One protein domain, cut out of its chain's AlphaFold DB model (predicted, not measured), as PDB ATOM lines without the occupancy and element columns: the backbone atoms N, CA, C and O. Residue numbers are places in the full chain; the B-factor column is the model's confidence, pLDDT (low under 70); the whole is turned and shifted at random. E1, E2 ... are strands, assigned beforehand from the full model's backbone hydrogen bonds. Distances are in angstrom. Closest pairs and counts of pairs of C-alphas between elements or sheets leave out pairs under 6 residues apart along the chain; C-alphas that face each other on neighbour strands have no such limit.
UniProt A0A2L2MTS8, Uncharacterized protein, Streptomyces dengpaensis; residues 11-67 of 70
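AT A GLANCE: This is residues 11 to 67 of the 70 residues of an uncharacterized protein of Streptomyces dengpaensis (UniProt A0A2L2MTS8). One strongly twisted sheet of four strands curls towards a small, only partly closed barrel, and after E4 residues 66 to 67 fold back to pair, antiparallel, with residues 15 to 16 of E1. The loop of residues 32 to 45 makes one end of the longest axis. The printed part, 57 residues with no named helix, is all strand in class, though under half are in named strands: E1 E2 E3 E4, a meander, each the antiparallel neighbour of the one before. It is compact, radius of gyration of the C-alphas 10.7 A, spanning 31 by 21 by 17 A.

HOW THE PARTS SIT: E1, residues 12 to 16, and E2, residues 26 to 31, form a hairpin, with N 14 and O 27 2.8 A apart. E3, residues 46 to 50, forms the next with E2, N 30 to O 48 2.9 A. E4, residues 56 to 62, forms one with E3, N 49 to O 58 2.9 A. Edge strands E1 and E4 are apart.

IN THESE COORDINATES: E1 begins at C-alpha 12 (198.776, 51.014, -64.391) and spans 12.4 A, E2 16.4 A, E3 13.4 A. E4, 15.1 A, ends at C-alpha 62 (211.760, 54.873, -69.548).

THE WHOLE: The printed part has no cut. The E2 to E3 link is long. Residues 35 to 44 have pLDDT under 70.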
ATOM      1  N   GLY A  11     198.649  55.030 -62.932       80.31
ATOM      2  CA  GLY A  11     198.200  53.997 -61.993       80.31
ATOM      3  C   GLY A  11     198.245  52.567 -62.544       80.31
ATOM      4  O   GLY A  11     197.983  51.631 -61.794       80.31
ATOM      5  N   THR A  12     198.618  52.364 -63.817       87.62
ATOM      6  CA  THR A  12     198.776  51.014 -64.391       87.62
ATOM      7  C   THR A  12     199.810  50.222 -63.581       87.62
ATOM      8  O   THR A  12     200.929  50.721 -63.399       87.62
ATOM      9  N   PRO A  13     199.483  49.000 -63.130       91.31
ATOM     10  CA  PRO A  13     200.436  48.133 -62.457       91.31
ATOM     11  C   PRO A  13     201.488  47.628 -63.452       91.31
ATOM     12  O   PRO A  13     201.172  47.121 -64.530       91.31
ATOM     13  N   VAL A  14     202.760  47.783 -63.100       91.25
ATOM     14  CA  VAL A  14     203.911  47.423 -63.931       91.25
ATOM     15  C   VAL A  14     204.994  46.725 -63.122       91.25
ATOM     16  O   VAL A  14     205.126  46.937 -61.918       91.25
ATOM     17  N   ARG A  15     205.816  45.931 -63.803       92.56
ATOM     18  CA  ARG A  15     207.085  45.411 -63.284       92.56
ATOM     19  C   ARG A  15     208.240  46.188 -63.895       92.56
ATOM     20  O   ARG A  15     208.182  46.556 -65.068       92.56
ATOM     21  N   TYR A  16     209.271  46.438 -63.097       91.56
ATOM     22  CA  TYR A  16     210.491  47.109 -63.531       91.56
ATOM     23  C   TYR A  16     211.575  46.085 -63.883       91.56
ATOM     24  O   TYR A  16     211.811  45.156 -63.121       91.56
ATOM     25  N   HIS A  17     212.259  46.290 -65.013       89.75
ATOM     26  CA  HIS A  17     213.312  45.390 -65.523       89.75
ATOM     27  C   HIS A  17     214.582  46.145 -65.938       89.75
ATOM     28  O   HIS A  17     215.313  45.719 -66.828       89.75
ATOM     29  N   GLY A  18     214.800  47.339 -65.384       85.62
ATOM     30  CA  GLY A  18     215.984  48.144 -65.682       85.62
ATOM     31  C   GLY A  18     217.173  47.824 -64.772       85.62
ATOM     32  O   GLY A  18     217.248  46.776 -64.144       85.62
ATOM     33  N   SER A  19     218.119  48.758 -64.691       87.06
ATOM     34  CA  SER A  19     219.376  48.590 -63.951       87.06
ATOM     35  C   SER A  19     219.242  48.649 -62.425       87.06
ATOM     36  O   SER A  19     220.199  48.333 -61.726       87.06
ATOM     37  N   ILE A  20     218.101  49.091 -61.888       87.38
ATOM     38  CA  ILE A  20     217.869  49.148 -60.439       87.38
ATOM     39  C   ILE A  20     217.444  47.763 -59.954       87.38
ATOM     40  O   ILE A  20     216.272  47.394 -60.003       87.38
ATOM     41  N   THR A  21     218.420  47.004 -59.472       86.00
ATOM     42  CA  THR A  21     218.236  45.609 -59.070       86.00
ATOM     43  C   THR A  21     217.441  45.438 -57.788       86.00
ATOM     44  O   THR A  21     217.039  44.327 -57.520       86.00
ATOM     45  N   THR A  22     217.173  46.482 -57.003       87.94
ATOM     46  CA  THR A  22     216.365  46.375 -55.773       87.94
ATOM     47  C   THR A  22     214.855  46.440 -56.024       87.94
ATOM     48  O   THR A  22     214.065  46.262 -55.094       87.94
ATOM     49  N   LEU A  23     214.425  46.707 -57.263       88.44
ATOM     50  CA  LEU A  23     213.017  46.839 -57.627       88.44
ATOM     51  C   LEU A  23     212.478  45.537 -58.232       88.44
ATOM     52  O   LEU A  23     212.538  45.338 -59.442       88.44
ATOM     53  N   HIS A  24     211.928  44.663 -57.389       85.56
ATOM     54  CA  HIS A  24     211.404  43.348 -57.796       85.56
ATOM     55  C   HIS A  24     209.872  43.235 -57.772       85.56
ATOM     56  O   HIS A  24     209.323  42.200 -58.147       85.56
ATOM     57  N   GLY A  25     209.179  44.268 -57.288       88.81
ATOM     58  CA  GLY A  25     207.737  44.239 -57.068       88.81
ATOM     59  C   GLY A  25     206.901  44.694 -58.262       88.81
ATOM     60  O   GLY A  25     207.402  45.043 -59.334       88.81
ATOM     61  N   THR A  26     205.593  44.730 -58.028       93.25
ATOM     62  CA  THR A  26     204.649  45.465 -58.870       93.25
ATOM     63  C   THR A  26     204.548  46.898 -58.360       93.25
ATOM     64  O   THR A  26     204.406  47.129 -57.161       93.25
ATOM     65  N   TYR A  27     204.594  47.855 -59.280       93.75
ATOM     66  CA  TYR A  27     204.515  49.283 -58.994       93.75
ATOM     67  C   TYR A  27     203.436  49.938 -59.841       93.75
ATOM     68  O   TYR A  27     203.125  49.467 -60.930       93.75
ATOM     69  N   GLN A  28     202.905  51.061 -59.385       93.12
ATOM     70  CA  GLN A  28     202.029  51.900 -60.189       93.12
ATOM     71  C   GLN A  28     202.862  52.879 -61.016       93.12
ATOM     72  O   GLN A  28     203.649  53.658 -60.473       93.12
ATOM     73  N   ALA A  29     202.705  52.841 -62.339       90.31
ATOM     74  CA  ALA A  29     203.360  53.783 -63.237       90.31
ATOM     75  C   ALA A  29     202.558  55.085 -63.339       90.31
ATOM     76  O   ALA A  29     201.382  55.080 -63.697       90.31
ATOM     77  N   HIS A  30     203.210  56.219 -63.098       89.50
ATOM     78  CA  HIS A  30     202.639  57.553 -63.302       89.50
ATOM     79  C   HIS A  30     203.554  58.399 -64.188       89.50
ATOM     80  O   HIS A  30     204.761  58.152 -64.200       89.50
ATOM     81  N   PRO A  31     203.036  59.429 -64.879       86.38
ATOM     82  CA  PRO A  31     203.869  60.410 -65.563       86.38
ATOM     83  C   PRO A  31     204.909  60.995 -64.611       86.38
ATOM     84  O   PRO A  31     204.624  61.290 -63.445       86.38
ATOM     85  N   CYS A  32     206.144  61.100 -65.086       86.12
ATOM     86  CA  CYS A  32     207.215  61.659 -64.289       86.12
ATOM     87  C   CYS A  32     207.266  63.180 -64.426       86.12
ATOM     88  O   CYS A  32     207.443  63.684 -65.529       86.12
ATOM     89  N   CYS A  33     207.234  63.888 -63.296       79.00
ATOM     90  CA  CYS A  33     207.324  65.352 -63.247       79.00
ATOM     91  C   CYS A  33     208.633  65.842 -62.587       79.00
ATOM     92  O   CYS A  33     208.694  66.973 -62.124       79.00
ATOM     93  N   CYS A  34     209.667  64.985 -62.496       79.75
ATOM     94  CA  CYS A  34     210.898  65.253 -61.731       79.75
ATOM     95  C   CYS A  34     211.673  66.477 -62.264       79.75
ATOM     96  O   CYS A  34     212.072  67.339 -61.489       79.75
ATOM     97  N   LEU A  35     211.908  66.538 -63.579       69.31
ATOM     98  CA  LEU A  35     212.796  67.510 -64.230       69.31
ATOM     99  C   LEU A  35     212.395  67.696 -65.709       69.31
ATOM    100  O   LEU A  35     213.164  67.342 -66.599       69.31
ATOM    101  N   ARG A  36     211.168  68.165 -65.987       66.31
ATOM    102  CA  ARG A  36     210.613  68.311 -67.360       66.31
ATOM    103  C   ARG A  36     210.545  66.999 -68.151       66.31
ATOM    104  O   ARG A  36     210.838  66.935 -69.336       66.31
ATOM    105  N   CYS A  37     210.245  65.897 -67.480       67.06
ATOM    106  CA  CYS A  37     210.273  64.565 -68.096       67.06
ATOM    107  C   CYS A  37     209.062  64.251 -68.994       67.06
ATOM    108  O   CYS A  37     208.997  63.187 -69.610       67.06
ATOM    109  N   ASP A  38     208.142  65.201 -69.043       61.69
ATOM    110  CA  ASP A  38     207.010  65.392 -69.933       61.69
ATOM    111  C   ASP A  38     207.346  66.277 -71.152       61.69
ATOM    112  O   ASP A  38     206.518  66.399 -72.050       61.69
ATOM    113  N   ASP A  39     208.554  66.855 -71.216       63.16
ATOM    114  CA  ASP A  39     208.985  67.700 -72.329       63.16
ATOM    115  C   ASP A  39     209.123  66.872 -73.622       63.16
ATOM    116  O   ASP A  39     209.967  65.963 -73.694       63.16
ATOM    117  N   PRO A  40     208.327  67.172 -74.668       61.75
ATOM    118  CA  PRO A  40     208.377  66.452 -75.934       61.75
ATOM    119  C   PRO A  40     209.743  66.563 -76.631       61.75
ATOM    120  O   PRO A  40     210.098  65.672 -77.404       61.75
ATOM    121  N   ILE A  41     210.549  67.587 -76.319       64.50
ATOM    122  CA  ILE A  41     211.905  67.779 -76.858       64.50
ATOM    123  C   ILE A  41     212.863  66.694 -76.343       64.50
ATOM    124  O   ILE A  41     213.775  66.278 -77.057       64.50
ATOM    125  N   LEU A  42     212.642  66.161 -75.134       61.34
ATOM    126  CA  LEU A  42     213.474  65.098 -74.550       61.34
ATOM    127  C   LEU A  42     213.145  63.692 -75.094       61.34
ATOM    128  O   LEU A  42     213.731  62.693 -74.661       61.34
ATOM    129  N   GLY A  43     212.238  63.606 -76.073       64.94
ATOM    130  CA  GLY A  43     212.154  62.521 -77.049       64.94
ATOM    131  C   GLY A  43     211.460  61.236 -76.599       64.94
ATOM    132  O   GLY A  43     211.135  60.415 -77.452       64.94
ATOM    133  N   THR A  44     211.182  61.030 -75.305       68.06
ATOM    134  CA  THR A  44     210.371  59.885 -74.836       68.06
ATOM    135  C   THR A  44     209.687  60.165 -73.492       68.06
ATOM    136  O   THR A  44     210.349  60.690 -72.593       68.06
ATOM    137  N   PRO A  45     208.413  59.757 -73.303       76.62
ATOM    138  CA  PRO A  45     207.732  59.892 -72.020       76.62
ATOM    139  C   PRO A  45     208.448  59.073 -70.944       76.62
ATOM    140  O   PRO A  45     208.864  57.928 -71.178       76.62
ATOM    141  N   ARG A  46     208.585  59.659 -69.752       86.06
ATOM    142  CA  ARG A  46     209.148  58.975 -68.587       86.06
ATOM    143  C   ARG A  46     208.110  58.797 -67.492       86.06
ATOM    144  O   ARG A  46     207.172  59.580 -67.355       86.06
ATOM    145  N   PHE A  47     208.350  57.794 -66.662       88.00
ATOM    146  CA  PHE A  47     207.462  57.370 -65.596       88.00
ATOM    147  C   PHE A  47     208.144  57.483 -64.238       88.00
ATOM    148  O   PHE A  47     209.354  57.298 -64.102       88.00
ATOM    149  N   ARG A  48     207.358  57.803 -63.219       91.31
ATOM    150  CA  ARG A  48     207.695  57.507 -61.830       91.31
ATOM    151  C   ARG A  48     206.945  56.249 -61.415       91.31
ATOM    152  O   ARG A  48     205.811  56.046 -61.848       91.31
ATOM    153  N   LEU A  49     207.583  55.424 -60.600       93.12
ATOM    154  CA  LEU A  49     206.984  54.215 -60.051       93.12
ATOM    155  C   LEU A  49     206.635  54.459 -58.592       93.12
ATOM    156  O   LEU A  49     207.482  54.935 -57.832       93.12
ATOM    157  N   ALA A  50     205.398  54.148 -58.223       93.88
ATOM    158  CA  ALA A  50     204.920  54.199 -56.853       93.88
ATOM    159  C   ALA A  50     204.656  52.786 -56.316       93.88
ATOM    160  O   ALA A  50     204.211  51.912 -57.058       93.88
ATOM    161  N   ASP A  51     204.961  52.552 -55.043       92.75
ATOM    162  CA  ASP A  51     204.577  51.321 -54.351       92.75
ATOM    163  C   ASP A  51     203.074  51.305 -54.004       92.75
ATOM    164  O   ASP A  51     202.325  52.229 -54.330       92.75
ATOM    165  N   ALA A  52     202.617  50.241 -53.336       88.25
ATOM    166  CA  ALA A  52     201.218  50.086 -52.934       88.25
ATOM    167  C   ALA A  52     200.728  51.165 -51.946       88.25
ATOM    168  O   ALA A  52     199.527  51.398 -51.851       88.25
ATOM    169  N   ALA A  53     201.639  51.837 -51.236       90.38
ATOM    170  CA  ALA A  53     201.319  52.949 -50.346       90.38
ATOM    171  C   ALA A  53     201.302  54.305 -51.083       90.38
ATOM    172  O   ALA A  53     201.106  55.348 -50.459       90.38
ATOM    173  N   GLY A  54     201.532  54.317 -52.401       87.50
ATOM    174  CA  GLY A  54     201.615  55.531 -53.212       87.50
ATOM    175  C   GLY A  54     202.952  56.267 -53.089       87.50
ATOM    176  O   GLY A  54     203.119  57.350 -53.662       87.50
ATOM    177  N   LYS A  55     203.938  55.702 -52.380       92.00
ATOM    178  CA  LYS A  55     205.261  56.314 -52.244       92.00
ATOM    179  C   LYS A  55     206.048  56.093 -53.524       92.00
ATOM    180  O   LYS A  55     206.189  54.977 -54.014       92.00
ATOM    181  N   THR A  56     206.607  57.174 -54.062       92.69
ATOM    182  CA  THR A  56     207.479  57.090 -55.237       92.69
ATOM    183  C   THR A  56     208.799  56.415 -54.861       92.69
ATOM    184  O   THR A  56     209.516  56.902 -53.991       92.69
ATOM    185  N   VAL A  57     209.118  55.306 -55.530       93.31
ATOM    186  CA  VAL A  57     210.343  54.518 -55.303       93.31
ATOM    187  C   VAL A  57     211.428  54.805 -56.338       93.31
ATOM    188  O   VAL A  57     212.611  54.676 -56.045       93.31
ATOM    189  N   VAL A  58     211.043  55.232 -57.545       91.88
ATOM    190  CA  VAL A  58     211.974  55.677 -58.588       91.88
ATOM    191  C   VAL A  58     211.296  56.666 -59.530       91.88
ATOM    192  O   VAL A  58     210.102  56.562 -59.817       91.88
ATOM    193  N   CYS A  59     212.074  57.615 -60.042       91.38
ATOM    194  CA  CYS A  59     211.643  58.597 -61.027       91.38
ATOM    195  C   CYS A  59     212.366  58.421 -62.363       91.38
ATOM    196  O   CYS A  59     213.417  57.793 -62.468       91.38
ATOM    197  N   CYS A  60     211.801  59.067 -63.380       87.94
ATOM    198  CA  CYS A  60     212.410  59.276 -64.680       87.94
ATOM    199  C   CYS A  60     212.735  57.934 -65.415       87.94
ATOM    200  O   CYS A  60     213.664  57.845 -66.219       87.94
ATOM    201  N   VAL A  61     211.924  56.894 -65.166       88.75
ATOM    202  CA  VAL A  61     211.987  55.552 -65.773       88.75
ATOM    203  C   VAL A  61     211.483  55.592 -67.213       88.75
ATOM    204  O   VAL A  61     210.456  56.196 -67.506       88.75
ATOM    205  N   ARG A  62     212.181  54.934 -68.138       87.12
ATOM    206  CA  ARG A  62     211.760  54.873 -69.548       87.12
ATOM    207  C   ARG A  62     210.676  53.816 -69.747       87.12
ATOM    208  O   ARG A  62     210.752  52.758 -69.133       87.12
ATOM    209  N   ALA A  63     209.759  54.044 -70.691       83.69
ATOM    210  CA  ALA A  63     208.719  53.074 -71.067       83.69
ATOM    211  C   ALA A  63     209.276  51.659 -71.328       83.69
ATOM    212  O   ALA A  63     208.725  50.669 -70.876       83.69
ATOM    213  N   ARG A  64     210.431  51.562 -72.000       85.12
ATOM    214  CA  ARG A  64     211.088  50.278 -72.312       85.12
ATOM    215  C   ARG A  64     211.601  49.498 -71.093       85.12
ATOM    216  O   ARG A  64     212.001  48.354 -71.243       85.12
ATOM    217  N   SER A  65     211.694  50.141 -69.932       89.06
ATOM    218  CA  SER A  65     212.205  49.540 -68.693       89.06
ATOM    219  C   SER A  65     211.089  48.977 -67.815       89.06
ATOM    220  O   SER A  65     211.367  48.523 -66.706       89.06
ATOM    221  N   ILE A  66     209.843  49.032 -68.285       89.25
ATOM    222  CA  ILE A  66     208.668  48.550 -67.574       89.25
ATOM    223  C   ILE A  66     207.819  47.668 -68.485       89.25
ATOM    224  O   ILE A  66     207.762  47.875 -69.694       89.25
ATOM    225  N   THR A  67     207.139  46.689 -67.898       89.75
ATOM    226  CA  THR A  67     206.091  45.912 -68.576       89.75
ATOM    227  C   THR A  67     204.835  45.907 -67.720       89.75
ATOM    228  O   THR A  67     204.958  45.974 -66.496       89.75
TER     229      THR A  67